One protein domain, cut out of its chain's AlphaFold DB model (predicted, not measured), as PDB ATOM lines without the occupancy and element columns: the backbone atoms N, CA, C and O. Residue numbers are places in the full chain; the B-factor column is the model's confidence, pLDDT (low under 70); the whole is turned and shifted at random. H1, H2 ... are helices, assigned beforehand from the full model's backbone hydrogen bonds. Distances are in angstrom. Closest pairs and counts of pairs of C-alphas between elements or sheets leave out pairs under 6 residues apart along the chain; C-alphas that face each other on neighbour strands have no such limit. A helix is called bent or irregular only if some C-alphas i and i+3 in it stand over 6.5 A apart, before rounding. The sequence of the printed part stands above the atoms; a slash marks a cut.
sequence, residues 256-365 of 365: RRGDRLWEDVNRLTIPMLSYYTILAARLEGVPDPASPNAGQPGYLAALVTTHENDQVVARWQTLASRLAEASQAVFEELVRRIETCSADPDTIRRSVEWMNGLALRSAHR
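AT A GLANCE: This is residues 256 to 365 of the 365 residues of an uncharacterized protein of Thermorudis sp (UniProt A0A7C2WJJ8). Long H1 runs along one side of a compact helical cluster, its residues 263 to 268 sticking out; short H2 sits in the middle, crossed by the hairpin of H4 and H5, and H3 packs on the other four. The printed part, all helix, has 110 residues with five named helices, H1 to H5 in order, radius of gyration of the C-alphas 13.2 A, spans 39 by 35 by 27 A.

IN THESE COORDINATES: Find C-alpha 260 at (1.122, -8.935, 149.707); from there irregular H1 runs 33.2 A to residue 283, with C-alphas 264 and 267 7.5 A apart and a kink of 70 degrees near residue 267. Next come H2, residues 297 to 305; H3, 310 to 326, 24.2 A; H4, 328 to 339; and H5, 345 to 362, 26.2 A, ending at (24.615, -9.238, 136.115).

HOW THE PARTS SIT: H1, with residues 270 to 281 alone, touches H2; closest C-alphas Ser 274 and Pro 297, 4.4 A. H2 and H4 touch about perpendicular, 83 degrees; closest C-alphas Gly 298 and Ile 338, 4.0 A. Every O i to N i+4 pair is within hydrogen-bond range in H2, H3 and H4; 14 of 20 in H1, 13 of 14 in H5.

THE WHOLE: The printed part has no cut; the H1 to H2 link is long, and pLDDT is under 70 at 257 to 259, 295 and 361 to 365.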
ATOM      1  N   ARG A 256       7.762  -9.662 144.819       79.44
ATOM      2  CA  ARG A 256       8.269  -8.298 145.040       79.44
ATOM      3  C   ARG A 256       8.292  -7.964 146.532       79.44
ATOM      4  O   ARG A 256       7.351  -8.292 147.247       79.44
ATOM      5  N   ARG A 257       9.355  -7.314 147.023       69.19
ATOM      6  CA  ARG A 257       9.418  -6.878 148.433       69.19
ATOM      7  C   ARG A 257       8.295  -5.882 148.722       69.19
ATOM      8  O   ARG A 257       8.100  -4.957 147.943       69.19
ATOM      9  N   GLY A 258       7.601  -6.072 149.841       63.38
ATOM     10  CA  GLY A 258       6.481  -5.220 150.256       63.38
ATOM     11  C   GLY A 258       5.164  -5.478 149.517       63.38
ATOM     12  O   GLY A 258       4.182  -4.806 149.804       63.38
ATOM     13  N   ASP A 259       5.121  -6.436 148.585       68.12
ATOM     14  CA  ASP A 259       3.885  -6.892 147.939       68.12
ATOM     15  C   ASP A 259       3.232  -7.986 148.799       68.12
ATOM     16  O   ASP A 259       3.921  -8.887 149.284       68.12
ATOM     17  N   ARG A 260       1.904  -7.948 148.949       70.81
ATOM     18  CA  ARG A 260       1.122  -8.935 149.707       70.81
ATOM     19  C   ARG A 260       1.400 -10.370 149.255       70.81
ATOM     20  O   ARG A 260       1.527 -11.267 150.087       70.81
ATOM     21  N   LEU A 261       1.610 -10.578 147.948       77.38
ATOM     22  CA  LEU A 261       1.959 -11.896 147.411       77.38
ATOM     23  C   LEU A 261       3.218 -12.470 148.075       77.38
ATOM     24  O   LEU A 261       3.263 -13.667 148.344       77.38
ATOM     25  N   TRP A 262       4.233 -11.637 148.340       80.06
ATOM     26  CA  TRP A 262       5.476 -12.068 148.984       80.06
ATOM     27  C   TRP A 262       5.211 -12.655 150.367       80.06
ATOM     28  O   TRP A 262       5.805 -13.673 150.717       80.06
ATOM     29  N   GLU A 263       4.319 -12.039 151.139       73.19
ATOM     30  CA  GLU A 263       3.956 -12.486 152.485       73.19
ATOM     31  C   GLU A 263       3.130 -13.776 152.440       73.19
ATOM     32  O   GLU A 263       3.477 -14.752 153.116       73.19
ATOM     33  N   ASP A 264       2.115 -13.813 151.573       71.31
ATOM     34  CA  ASP A 264       1.186 -14.937 151.429       71.31
ATOM     35  C   ASP A 264       1.901 -16.227 150.989       71.31
ATOM     36  O   ASP A 264       1.611 -17.322 151.487       71.31
ATOM     37  N   VAL A 265       2.896 -16.115 150.102       75.44
ATOM     38  CA  VAL A 265       3.650 -17.270 149.581       75.44
ATOM     39  C   VAL A 265       5.015 -17.465 150.237       75.44
ATOM     40  O   VAL A 265       5.724 -18.402 149.873       75.44
ATOM     41  N   ASN A 266       5.397 -16.661 151.236       70.25
ATOM     42  CA  ASN A 266       6.722 -16.746 151.871       70.25
ATOM     43  C   ASN A 266       7.046 -18.169 152.366       70.25
ATOM     44  O   ASN A 266       8.160 -18.674 152.209       70.25
ATOM     45  N   ARG A 267       6.036 -18.863 152.909       77.38
ATOM     46  CA  ARG A 267       6.162 -20.260 153.359       77.38
ATOM     47  C   ARG A 267       6.464 -21.232 152.219       77.38
ATOM     48  O   ARG A 267       7.116 -22.242 152.458       77.38
ATOM     49  N   LEU A 268       6.000 -20.937 151.007       84.12
ATOM     50  CA  LEU A 268       6.256 -21.721 149.801       84.12
ATOM     51  C   LEU A 268       7.583 -21.331 149.133       84.12
ATOM     52  O   LEU A 268       8.233 -22.174 148.523       84.12
ATOM     53  N   THR A 269       8.042 -20.092 149.304       86.88
ATOM     54  CA  THR A 269       9.324 -19.624 148.755       86.88
ATOM     55  C   THR A 269      10.515 -20.395 149.319       86.88
ATOM     56  O   THR A 269      11.443 -20.701 148.573       86.88
ATOM     57  N   ILE A 270      10.479 -20.775 150.601       89.12
ATOM     58  CA  ILE A 270      11.537 -21.583 151.232       89.12
ATOM     59  C   ILE A 270      11.731 -22.934 150.520       89.12
ATOM     60  O   ILE A 270      12.829 -23.162 150.011       89.12
ATOM     61  N   PRO A 271      10.719 -23.824 150.432       90.81
ATOM     62  CA  PRO A 271      10.884 -25.088 149.726       90.81
ATOM     63  C   PRO A 271      11.172 -24.875 148.236       90.81
ATOM     64  O   PRO A 271      12.016 -25.579 147.692       90.81
ATOM     65  N   MET A 272      10.569 -23.874 147.582       94.62
ATOM     66  CA  MET A 272      10.877 -23.566 146.178       94.62
ATOM     67  C   MET A 272      12.364 -23.248 145.971       94.62
ATOM     68  O   MET A 272      12.972 -23.774 145.042       94.62
ATOM     69  N   LEU A 273      12.974 -22.443 146.849       95.06
ATOM     70  CA  LEU A 273      14.411 -22.166 146.809       95.06
ATOM     71  C   LEU A 273      15.249 -23.412 147.101       95.06
ATOM     72  O   LEU A 273      16.239 -23.641 146.414       95.06
ATOM     73  N   SER A 274      14.866 -24.228 148.087       95.12
ATOM     74  CA  SER A 274      15.596 -25.460 148.404       95.12
ATOM     75  C   SER A 274      15.639 -26.406 147.205       95.12
ATOM     76  O   SER A 274      16.718 -26.856 146.820       95.12
ATOM     77  N   TYR A 275      14.487 -26.658 146.575       95.75
ATOM     78  CA  TYR A 275      14.393 -27.512 145.393       95.75
ATOM     79  C   TYR A 275      15.097 -26.916 144.173       95.75
ATOM     80  O   TYR A 275      15.780 -27.647 143.459       95.75
ATOM     81  N   TYR A 276      14.992 -25.603 143.953       97.38
ATOM     82  CA  TYR A 276      15.701 -24.925 142.870       97.38
ATOM     83  C   TYR A 276      17.223 -25.042 143.012       97.38
ATOM     84  O   TYR A 276      17.913 -25.362 142.048       97.38
ATOM     85  N   THR A 277      17.755 -24.838 144.218       96.19
ATOM     86  CA  THR A 277      19.197 -24.904 144.486       96.19
ATOM     87  C   THR A 277      19.769 -26.294 144.217       96.19
ATOM     88  O   THR A 277      20.801 -26.426 143.559       96.19
ATOM     89  N   ILE A 278      19.085 -27.354 144.659       95.50
ATOM     90  CA  ILE A 278      19.571 -28.725 144.443       95.50
ATOM     91  C   ILE A 278      19.462 -29.188 142.983       95.50
ATOM     92  O   ILE A 278      20.058 -30.208 142.633       95.50
ATOM     93  N   LEU A 279      18.769 -28.448 142.101       96.50
ATOM     94  CA  LEU A 279      18.795 -28.742 140.663       96.50
ATOM     95  C   LEU A 279      20.224 -28.736 140.119       96.50
ATOM     96  O   LEU A 279      20.506 -29.503 139.206       96.50
ATOM     97  N   ALA A 280      21.136 -27.951 140.705       96.50
ATOM     98  CA  ALA A 280      22.543 -27.964 140.320       96.50
ATOM     99  C   ALA A 280      23.165 -29.368 140.415       96.50
ATOM    100  O   ALA A 280      23.862 -29.796 139.501       96.50
ATOM    101  N   ALA A 281      22.864 -30.104 141.487       94.94
ATOM    102  CA  ALA A 281      23.315 -31.478 141.682       94.94
ATOM    103  C   ALA A 281      22.559 -32.456 140.763       94.94
ATOM    104  O   ALA A 281      23.158 -33.290 140.081       94.94
ATOM    105  N   ARG A 282      21.231 -32.318 140.685       95.38
ATOM    106  CA  ARG A 282      20.367 -33.227 139.913       95.38
ATOM    107  C   ARG A 282      20.606 -33.179 138.407       95.38
ATOM    108  O   ARG A 282      20.564 -34.226 137.765       95.38
ATOM    109  N   LEU A 283      20.869 -31.997 137.854       95.38
ATOM    110  CA  LEU A 283      21.164 -31.810 136.431       95.38
ATOM    111  C   LEU A 283      22.486 -32.465 136.015       95.38
ATOM    112  O   LEU A 283      22.601 -32.929 134.888       95.38
ATOM    113  N   GLU A 284      23.436 -32.575 136.942       95.62
ATOM    114  CA  GLU A 284      24.714 -33.264 136.729       95.62
ATOM    115  C   GLU A 284      24.656 -34.755 137.112       95.62
ATOM    116  O   GLU A 284      25.670 -35.449 137.124       95.62
ATOM    117  N   GLY A 285      23.464 -35.269 137.440       93.38
ATOM    118  CA  GLY A 285      23.253 -36.676 137.774       93.38
ATOM    119  C   GLY A 285      23.899 -37.120 139.089       93.38
ATOM    120  O   GLY A 285      24.037 -38.325 139.315       93.38
ATOM    121  N   VAL A 286      24.286 -36.185 139.962       93.31
ATOM    122  CA  VAL A 286      24.873 -36.507 141.268       93.31
ATOM    123  C   VAL A 286      23.806 -36.542 142.373       93.31
ATOM    124  O   VAL A 286      22.743 -35.924 142.234       93.31
ATOM    125  N   PRO A 287      24.039 -37.285 143.474       90.06
ATOM    126  CA  PRO A 287      23.144 -37.277 144.628       90.06
ATOM    127  C   PRO A 287      22.970 -35.876 145.219       90.06
ATOM    128  O   PRO A 287      23.879 -35.051 145.154       90.06
ATOM    129  N   ASP A 288      21.815 -35.629 145.844       88.62
ATOM    130  CA  ASP A 288      21.602 -34.366 146.550       88.62
ATOM    131  C   ASP A 288      22.607 -34.228 147.704       88.62
ATOM    132  O   ASP A 288      22.752 -35.169 148.492       88.62
ATOM    133  N   PRO A 289      23.240 -33.053 147.867       84.69
ATOM    134  CA  PRO A 289      24.194 -32.826 148.950       84.69
ATOM    135  C   PRO A 289      23.513 -32.811 150.329       84.69
ATOM    136  O   PRO A 289      24.137 -33.123 151.339       84.69
ATOM    137  N   ALA A 290      22.220 -32.478 150.379       88.12
ATOM    138  CA  ALA A 290      21.344 -32.670 151.529       88.12
ATOM    139  C   ALA A 290      19.873 -32.698 151.076       88.12
ATOM    140  O   ALA A 290      19.537 -32.264 149.975       88.12
ATOM    141  N   SER A 291      18.979 -33.199 151.935       86.62
ATOM    142  CA  SER A 291      17.542 -33.260 151.628       86.62
ATOM    143  C   SER A 291      16.955 -31.854 151.433       86.62
ATOM    144  O   SER A 291      17.073 -31.041 152.351       86.62
ATOM    145  N   PRO A 292      16.243 -31.564 150.326       83.00
ATOM    146  CA  PRO A 292      15.604 -30.262 150.106       83.00
ATOM    147  C   PRO A 292      14.466 -29.969 151.098       83.00
ATOM    148  O   PRO A 292      14.153 -28.810 151.345       83.00
ATOM    149  N   ASN A 293      13.873 -31.011 151.693       79.50
ATOM    150  CA  ASN A 293      12.784 -30.884 152.668       79.50
ATOM    151  C   ASN A 293      13.275 -30.616 154.095       79.50
ATOM    152  O   ASN A 293      12.533 -30.072 154.906       79.50
ATOM    153  N   ALA A 294      14.504 -31.030 154.413       70.88
ATOM    154  CA  ALA A 294      15.118 -30.806 155.723       70.88
ATOM    155  C   ALA A 294      16.138 -29.653 155.696       70.88
ATOM    156  O   ALA A 294      16.393 -29.019 156.717       70.88
ATOM    157  N   GLY A 295      16.725 -29.384 154.530       65.12
ATOM    158  CA  GLY A 295      17.727 -28.354 154.311       65.12
ATOM    159  C   GLY A 295      17.100 -26.978 154.119       65.12
ATOM    160  O   GLY A 295      16.242 -26.775 153.259       65.12
ATOM    161  N   GLN A 296      17.578 -26.008 154.899       87.44
ATOM    162  CA  GLN A 296      17.293 -24.599 154.653       87.44
ATOM    163  C   GLN A 296      17.989 -24.160 153.354       87.44
ATOM    164  O   GLN A 296      19.136 -24.554 153.121       87.44
ATOM    165  N   PRO A 297      17.360 -23.315 152.522       92.62
ATOM    166  CA  PRO A 297      17.874 -22.992 151.192       92.62
ATOM    167  C   PRO A 297      19.267 -22.350 151.223       92.62
ATOM    168  O   PRO A 297      20.080 -22.638 150.352       92.62
ATOM    169  N   GLY A 298      19.584 -21.557 152.255       94.25
ATOM    170  CA  GLY A 298      20.927 -20.997 152.443       94.25
ATOM    171  C   GLY A 298      21.997 -22.062 152.704       94.25
ATOM    172  O   GLY A 298      23.082 -21.995 152.139       94.25
ATOM    173  N   TYR A 299      21.673 -23.095 153.487       94.94
ATOM    174  CA  TYR A 299      22.585 -24.218 153.722       94.94
ATOM    175  C   TYR A 299      22.809 -25.030 152.441       94.94
ATOM    176  O   TYR A 299      23.944 -25.342 152.097       94.94
ATOM    177  N   LEU A 300      21.744 -25.315 151.687       95.50
ATOM    178  CA  LEU A 300      21.858 -26.002 150.397       95.50
ATOM    179  C   LEU A 300      22.692 -25.189 149.403       95.50
ATOM    180  O   LEU A 300      23.537 -25.765 148.726       95.50
ATOM    181  N   ALA A 301      22.495 -23.867 149.354       96.19
ATOM    182  CA  ALA A 301      23.246 -22.970 148.479       96.19
ATOM    183  C   ALA A 301      24.735 -22.954 148.835       96.19
ATOM    184  O   ALA A 301      25.576 -23.017 147.941       96.19
ATOM    185  N   ALA A 302      25.063 -22.948 150.129       95.31
ATOM    186  CA  ALA A 302      26.431 -23.097 150.604       95.31
ATOM    187  C   ALA A 302      27.057 -24.421 150.127       95.31
ATOM    188  O   ALA A 302      28.127 -24.413 149.521       95.31
ATOM    189  N   LEU A 303      26.350 -25.545 150.302       94.12
ATOM    190  CA  LEU A 303      26.837 -26.864 149.884       94.12
ATOM    191  C   LEU A 303      27.067 -26.978 148.372       94.12
ATOM    192  O   LEU A 303      28.071 -27.555 147.963       94.12
ATOM    193  N   VAL A 304      26.168 -26.445 147.535       95.06
ATOM    194  CA  VAL A 304      26.362 -26.492 146.072       95.06
ATOM    195  C   VAL A 304      27.436 -25.512 145.592       95.06
ATOM    196  O   VAL A 304      28.089 -25.780 144.589       95.06
ATOM    197  N   THR A 305      27.661 -24.406 146.311       95.19
ATOM    198  CA  THR A 305      28.703 -23.423 145.968       95.19
ATOM    199  C   THR A 305      30.104 -23.964 146.242       95.19
ATOM    200  O   THR A 305      31.030 -23.685 145.486       95.19
ATOM    201  N   THR A 306      30.267 -24.761 147.299       92.81
ATOM    202  CA  THR A 306      31.545 -25.395 147.660       92.81
ATOM    203  C   THR A 306      31.567 -26.891 147.351       92.81
ATOM    204  O   THR A 306      32.263 -27.648 148.026       92.81
ATOM    205  N   HIS A 307      30.767 -27.332 146.381       95.12
ATOM    206  CA  HIS A 307      30.646 -28.743 146.042       95.12
ATOM    207  C   HIS A 307      31.963 -29.293 145.469       95.12
ATOM    208  O   HIS A 307      32.644 -28.608 144.712       95.12
ATOM    209  N   GLU A 308      32.307 -30.545 145.783       94.06
ATOM    210  CA  GLU A 308      33.565 -31.176 145.333       94.06
ATOM    211  C   GLU A 308      33.609 -31.426 143.814       94.06
ATOM    212  O   GLU A 308      34.676 -31.523 143.216       94.06
ATOM    213  N   ASN A 309      32.438 -31.553 143.187       95.19
ATOM    214  CA  ASN A 309      32.297 -31.658 141.735       95.19
ATOM    215  C   ASN A 309      32.141 -30.269 141.096       95.19
ATOM    216  O   ASN A 309      31.075 -29.660 141.208       95.19
ATOM    217  N   ASP A 310      33.160 -29.836 140.351       95.69
ATOM    218  CA  ASP A 310      33.197 -28.552 139.639       95.69
ATOM    219  C   ASP A 310      32.026 -28.347 138.662       95.69
ATOM    220  O   ASP A 310      31.590 -27.215 138.455       95.69
ATOM    221  N   GLN A 311      31.469 -29.418 138.079       96.69
ATOM    222  CA  GLN A 311      30.308 -29.305 137.183       96.69
ATOM    223  C   GLN A 311      29.050 -28.869 137.938       96.69
ATOM    224  O   GLN A 311      28.266 -28.073 137.422       96.69
ATOM    225  N   VAL A 312      28.883 -29.311 139.189       96.81
ATOM    226  CA  VAL A 312      27.776 -28.863 140.050       96.81
ATOM    227  C   VAL A 312      27.931 -27.383 140.369       96.81
ATOM    228  O   VAL A 312      26.957 -26.637 140.292       96.81
ATOM    229  N   VAL A 313      29.157 -26.936 140.658       95.75
ATOM    230  CA  VAL A 313      29.455 -25.521 140.919       95.75
ATOM    231  C   VAL A 313      29.183 -24.671 139.671       95.75
ATOM    232  O   VAL A 313      28.524 -23.637 139.760       95.75
ATOM    233  N   ALA A 314      29.614 -25.122 138.488       95.56
ATOM    234  CA  ALA A 314      29.356 -24.439 137.218       95.56
ATOM    235  C   ALA A 314      27.856 -24.388 136.873       95.56
ATOM    236  O   ALA A 314      27.335 -23.358 136.422       95.56
ATOM    237  N   ARG A 315      27.124 -25.478 137.135       96.62
ATOM    238  CA  ARG A 315      25.670 -25.522 136.968       96.62
ATOM    239  C   ARG A 315      24.975 -24.573 137.931       96.62
ATOM    240  O   ARG A 315      24.095 -23.817 137.514       96.62
ATOM    241  N   TRP A 316      25.392 -24.571 139.196       96.69
ATOM    242  CA  TRP A 316      24.881 -23.644 140.194       96.69
ATOM    243  C   TRP A 316      25.143 -22.197 139.791       96.69
ATOM    244  O   TRP A 316      24.235 -21.381 139.883       96.69
ATOM    245  N   GLN A 317      26.318 -21.884 139.238       95.19
ATOM    246  CA  GLN A 317      26.621 -20.552 138.712       95.19
ATOM    247  C   GLN A 317      25.585 -20.096 137.687       95.19
ATOM    248  O   GLN A 317      25.056 -18.989 137.776       95.19
ATOM    249  N   THR A 318      25.255 -20.976 136.744       95.88
ATOM    250  CA  THR A 318      24.256 -20.699 135.709       95.88
ATOM    251  C   THR A 318      22.870 -20.473 136.317       95.88
ATOM    252  O   THR A 318      22.184 -19.512 135.968       95.88
ATOM    253  N   LEU A 319      22.449 -21.330 137.252       97.44
ATOM    254  CA  LEU A 319      21.146 -21.219 137.913       97.44
ATOM    255  C   LEU A 319      21.047 -19.981 138.817       97.44
ATOM    256  O   LEU A 319      20.014 -19.311 138.819       97.44
ATOM    257  N   ALA A 320      22.105 -19.645 139.552       96.56
ATOM    258  CA  ALA A 320      22.170 -18.484 140.431       96.56
ATOM    259  C   ALA A 320      22.138 -17.171 139.633       96.56
ATOM    260  O   ALA A 320      21.403 -16.256 140.003       96.56
ATOM    261  N   SER A 321      22.846 -17.092 138.499       94.81
ATOM    262  CA  SER A 321      22.751 -15.941 137.588       94.81
ATOM    263  C   SER A 321      21.339 -15.775 137.025       94.81
ATOM    264  O   SER A 321      20.786 -14.681 137.084       94.81
ATOM    265  N   ARG A 322      20.706 -16.863 136.567       95.81
ATOM    266  CA  ARG A 322      19.314 -16.818 136.087       95.81
ATOM    267  C   ARG A 322      18.324 -16.424 137.185       95.81
ATOM    268  O   ARG A 322      17.325 -15.777 136.889       95.81
ATOM    269  N   LEU A 323      18.588 -16.805 138.438       95.94
ATOM    270  CA  LEU A 323      17.787 -16.388 139.588       95.94
ATOM    271  C   LEU A 323      17.912 -14.882 139.835       95.94
ATOM    272  O   LEU A 323      16.888 -14.232 140.006       95.94
ATOM    273  N   ALA A 324      19.130 -14.330 139.808       93.56
ATOM    274  CA  ALA A 324      19.352 -12.888 139.937       93.56
ATOM    275  C   ALA A 324      18.643 -12.102 138.821       93.56
ATOM    276  O   ALA A 324      17.957 -11.122 139.098       93.56
ATOM    277  N   GLU A 325      18.730 -12.583 137.576       91.94
ATOM    278  CA  GLU A 325      18.025 -12.005 136.422       91.94
ATOM    279  C   GLU A 325      16.497 -12.102 136.535       91.94
ATOM    280  O   GLU A 325      15.777 -11.258 136.007       91.94
ATOM    281  N   ALA A 326      15.971 -13.158 137.162       91.56
ATOM    282  CA  ALA A 326      14.533 -13.326 137.342       91.56
ATOM    283  C   ALA A 326      13.993 -12.517 138.526       91.56
ATOM    284  O   ALA A 326      12.897 -11.969 138.436       91.56
ATOM    285  N   SER A 327      14.731 -12.466 139.636       91.19
ATOM    286  CA  SER A 327      14.362 -11.717 140.834       91.19
ATOM    287  C   SER A 327      15.579 -11.438 141.715       91.19
ATOM    288  O   SER A 327      15.994 -12.257 142.542       91.19
ATOM    289  N   GLN A 328      16.093 -10.215 141.605       89.38
ATOM    290  CA  GLN A 328      17.159  -9.704 142.464       89.38
ATOM    291  C   GLN A 328      16.773  -9.766 143.954       89.38
ATOM    292  O   GLN A 328      17.588 -10.115 144.807       89.38
ATOM    293  N   ALA A 329      15.502  -9.504 144.279       88.31
ATOM    294  CA  ALA A 329      15.003  -9.542 145.649       88.31
ATOM    295  C   ALA A 329      15.115 -10.936 146.289       88.31
ATOM    296  O   ALA A 329      15.507 -11.040 147.457       88.31
ATOM    297  N   VAL A 330      14.776 -11.986 145.529       91.94
ATOM    298  CA  VAL A 330      14.877 -13.388 145.961       91.94
ATOM    299  C   VAL A 330      16.335 -13.838 146.013       91.94
ATOM    300  O   VAL A 330      16.720 -14.537 146.949       91.94
ATOM    301  N   PHE A 331      17.163 -13.406 145.060       93.69
ATOM    302  CA  PHE A 331      18.599 -13.678 145.081       93.69
ATOM    303  C   PHE A 331      19.260 -13.131 146.357       93.69
ATOM    304  O   PHE A 331      19.934 -13.865 147.075       93.69
ATOM    305  N   GLU A 332      19.002 -11.870 146.701       91.88
ATOM    306  CA  GLU A 332      19.502 -11.250 147.936       91.88
ATOM    307  C   GLU A 332      18.961 -11.920 149.206       91.88
ATOM    308  O   GLU A 332      19.665 -12.021 150.209       91.88
ATOM    309  N   GLU A 333      17.708 -12.387 149.191       90.31
ATOM    310  CA  GLU A 333      17.149 -13.185 150.289       90.31
ATOM    311  C   GLU A 333      17.902 -14.512 150.448       90.31
ATOM    312  O   GLU A 333      18.201 -14.912 151.573       90.31
ATOM    313  N   LEU A 334      18.264 -15.178 149.347       94.31
ATOM    314  CA  LEU A 334      19.082 -16.388 149.398       94.31
ATOM    315  C   LEU A 334      20.472 -16.097 149.979       94.31
ATOM    316  O   LEU A 334      20.920 -16.845 150.846       94.31
ATOM    317  N   VAL A 335      21.118 -14.997 149.576       94.94
ATOM    318  CA  VAL A 335      22.407 -14.556 150.142       94.94
ATOM    319  C   VAL A 335      22.301 -14.342 151.655       94.94
ATOM    320  O   VAL A 335      23.063 -14.953 152.403       94.94
ATOM    321  N   ARG A 336      21.297 -13.590 152.129       92.69
ATOM    322  CA  ARG A 336      21.054 -13.384 153.573       92.69
ATOM    323  C   ARG A 336      20.833 -14.692 154.337       92.69
ATOM    324  O   ARG A 336      21.197 -14.821 155.508       92.69
ATOM    325  N   ARG A 337      20.244 -15.696 153.688       93.31
ATOM    326  CA  ARG A 337      20.064 -17.028 154.282       93.31
ATOM    327  C   ARG A 337      21.349 -17.839 154.328       93.31
ATOM    328  O   ARG A 337      21.475 -18.661 155.228       93.31
ATOM    329  N   ILE A 338      22.283 -17.644 153.398       95.38
ATOM    330  CA  ILE A 338      23.616 -18.260 153.468       95.38
ATOM    331  C   ILE A 338      24.375 -17.691 154.673       95.38
ATOM    332  O   ILE A 338      24.923 -18.460 155.456       95.38
ATOM    333  N   GLU A 339      24.338 -16.368 154.867       93.94
ATOM    334  CA  GLU A 339      25.014 -15.667 155.976       93.94
ATOM    335  C   GLU A 339      24.609 -16.182 157.366       93.94
ATOM    336  O   GLU A 339      25.389 -16.110 158.311       93.94
ATOM    337  N   THR A 340      23.389 -16.710 157.487       92.50
ATOM    338  CA  THR A 340      22.789 -17.154 158.754       92.50
ATOM    339  C   THR A 340      22.575 -18.669 158.831       92.50
ATOM    340  O   THR A 340      21.921 -19.154 159.757       92.50
ATOM    341  N   CYS A 341      23.096 -19.441 157.869       92.44
ATOM    342  CA  CYS A 341      22.916 -20.893 157.848       92.44
ATOM    343  C   CYS A 341      23.860 -21.635 158.813       92.44
ATOM    344  O   CYS A 341      24.749 -21.056 159.429       92.44
ATOM    345  N   SER A 342      23.668 -22.950 158.936       90.19
ATOM    346  CA  SER A 342      24.437 -23.823 159.833       90.19
ATOM    347  C   SER A 342      25.723 -24.402 159.221       90.19
ATOM    348  O   SER A 342      26.250 -25.379 159.752       90.19
ATOM    349  N   ALA A 343      26.193 -23.885 158.081       90.50
ATOM    350  CA  ALA A 343      27.473 -24.302 157.501       90.50
ATOM    351  C   ALA A 343      28.658 -23.753 158.317       90.50
ATOM    352  O   ALA A 343      28.492 -22.871 159.162       90.50
ATOM    353  N   ASP A 344      29.865 -24.271 158.082       93.56
ATOM    354  CA  ASP A 344      31.057 -23.722 158.727       93.56
ATOM    355  C   ASP A 344      31.350 -22.283 158.236       93.56
ATOM    356  O   ASP A 344      31.007 -21.935 157.098       93.56
ATOM    357  N   PRO A 345      31.993 -21.433 159.062       93.31
ATOM    358  CA  PRO A 345      32.214 -20.025 158.727       93.31
ATOM    359  C   PRO A 345      32.974 -19.789 157.416       93.31
ATOM    360  O   PRO A 345      32.690 -18.818 156.712       93.31
ATOM    361  N   ASP A 346      33.915 -20.666 157.056       93.06
ATOM    362  CA  ASP A 346      34.689 -20.529 155.821       93.06
ATOM    363  C   ASP A 346      33.855 -20.858 154.584       93.06
ATOM    364  O   ASP A 346      33.988 -20.205 153.545       93.06
ATOM    365  N   THR A 347      32.980 -21.855 154.670       92.75
ATOM    366  CA  THR A 347      32.004 -22.173 153.625       92.75
ATOM    367  C   THR A 347      30.984 -21.052 153.455       92.75
ATOM    368  O   THR A 347      30.721 -20.653 152.317       92.75
ATOM    369  N   ILE A 348      30.470 -20.482 154.551       94.62
ATOM    370  CA  ILE A 348      29.571 -19.317 154.502       94.62
ATOM    371  C   ILE A 348      30.267 -18.153 153.794       94.62
ATOM    372  O   ILE A 348      29.758 -17.650 152.793       94.62
ATOM    373  N   ARG A 349      31.459 -17.767 154.265       94.94
ATOM    374  CA  ARG A 349      32.220 -16.639 153.718       94.94
ATOM    375  C   ARG A 349      32.487 -16.806 152.222       94.94
ATOM    376  O   ARG A 349      32.158 -15.912 151.445       94.94
ATOM    377  N   ARG A 350      33.020 -17.961 151.805       92.69
ATOM    378  CA  ARG A 350      33.293 -18.257 150.384       92.69
ATOM    379  C   ARG A 350      32.026 -18.203 149.535       92.69
ATOM    380  O   ARG A 350      32.057 -17.662 148.433       92.69
ATOM    381  N   SER A 351      30.917 -18.736 150.045       94.19
ATOM    382  CA  SER A 351      29.650 -18.773 149.310       94.19
ATOM    383  C   SER A 351      29.050 -17.380 149.125       94.19
ATOM    384  O   SER A 351      28.606 -17.043 148.031       94.19
ATOM    385  N   VAL A 352      29.087 -16.542 150.165       94.00
ATOM    386  CA  VAL A 352      28.609 -15.152 150.103       94.00
ATOM    387  C   VAL A 352      29.472 -14.313 149.159       94.00
ATOM    388  O   VAL A 352      28.932 -13.621 148.298       94.00
ATOM    389  N   GLU A 353      30.803 -14.410 149.256       92.69
ATOM    390  CA  GLU A 353      31.735 -13.737 148.336       92.69
ATOM    391  C   GLU A 353      31.462 -14.136 146.875       92.69
ATOM    392  O   GLU A 353      31.382 -13.279 145.989       92.69
ATOM    393  N   TRP A 354      31.258 -15.432 146.626       92.81
ATOM    394  CA  TRP A 354      30.974 -15.965 145.297       92.81
ATOM    395  C   TRP A 354      29.635 -15.468 144.737       92.81
ATOM    396  O   TRP A 354      29.588 -14.980 143.604       92.81
ATOM    397  N   MET A 355      28.564 -15.524 145.538       92.06
ATOM    398  CA  MET A 355      27.228 -15.051 145.152       92.06
ATOM    399  C   MET A 355      27.222 -13.540 144.885       92.06
ATOM    400  O   MET A 355      26.731 -13.097 143.846       92.06
ATOM    401  N   ASN A 356      27.830 -12.735 145.759       89.38
ATOM    402  CA  ASN A 356      27.927 -11.283 145.565       89.38
ATOM    403  C   ASN A 356      28.732 -10.927 144.305       89.38
ATOM    404  O   ASN A 356      28.367 -10.012 143.562       89.38
ATOM    405  N   GLY A 357      29.780 -11.698 143.998       87.62
ATOM    406  CA  GLY A 357      30.524 -11.567 142.746       87.62
ATOM    407  C   GLY A 357      29.693 -11.872 141.491       87.62
ATOM    408  O   GLY A 357      30.000 -11.363 140.412       87.62
ATOM    409  N   LEU A 358      28.640 -12.692 141.581       83.75
ATOM    410  CA  LEU A 358      27.697 -12.899 140.474       83.75
ATOM    411  C   LEU A 358      26.766 -11.702 140.281       83.75
ATOM    412  O   LEU A 358      26.610 -11.267 139.142       83.75
ATOM    413  N   ALA A 359      26.237 -11.131 141.366       74.44
ATOM    414  CA  ALA A 359      25.326  -9.985 141.308       74.44
ATOM    415  C   ALA A 359      25.958  -8.757 140.622       74.44
ATOM    416  O   ALA A 359      25.325  -8.084 139.807       74.44
ATOM    417  N   LEU A 360      27.246  -8.505 140.883       71.00
ATOM    418  CA  LEU A 360      28.005  -7.425 140.237       71.00
ATOM    419  C   LEU A 360      28.172  -7.632 138.722       71.00
ATOM    420  O   LEU A 360      28.248  -6.668 137.967       71.00
ATOM    421  N   ARG A 361      28.226  -8.886 138.258       66.94
ATOM    422  CA  ARG A 361      28.391  -9.216 136.832       66.94
ATOM    423  C   ARG A 361      27.080  -9.155 136.054       66.94
ATOM    424  O   ARG A 361      27.124  -8.900 134.854       66.94
ATOM    425  N   SER A 362      25.947  -9.386 136.712       58.47
ATOM    426  CA  SER A 362      24.615  -9.238 136.115       58.47
ATOM    427  C   SER A 362      24.157  -7.779 136.047       58.47
ATOM    428  O   SER A 362      23.461  -7.434 135.107       58.47
ATOM    429  N   ALA A 363      24.591  -6.906 136.963       54.72
ATOM    430  CA  ALA A 363      24.243  -5.475 136.952       54.72
ATOM    431  C   ALA A 363      24.934  -4.645 135.843       54.72
ATOM    432  O   ALA A 363      24.618  -3.472 135.654       54.72
ATOM    433  N   HIS A 364      25.904  -5.229 135.131       48.06
ATOM    434  CA  HIS A 364      26.669  -4.588 134.052       48.06
ATOM    435  C   HIS A 364      26.351  -5.145 132.652       48.06
ATOM    436  O   HIS A 364      27.096  -4.881 131.705       48.06
ATOM    437  N   ARG A 365      25.276  -5.925 132.520       45.34
ATOM    438  CA  ARG A 365      24.688  -6.343 131.241       45.34
ATOM    439  C   ARG A 365      23.328  -5.692 131.096       45.34
ATOM    440  O   ARG A 365      22.984  -5.383 129.937       45.34
TER     441      ARG A 365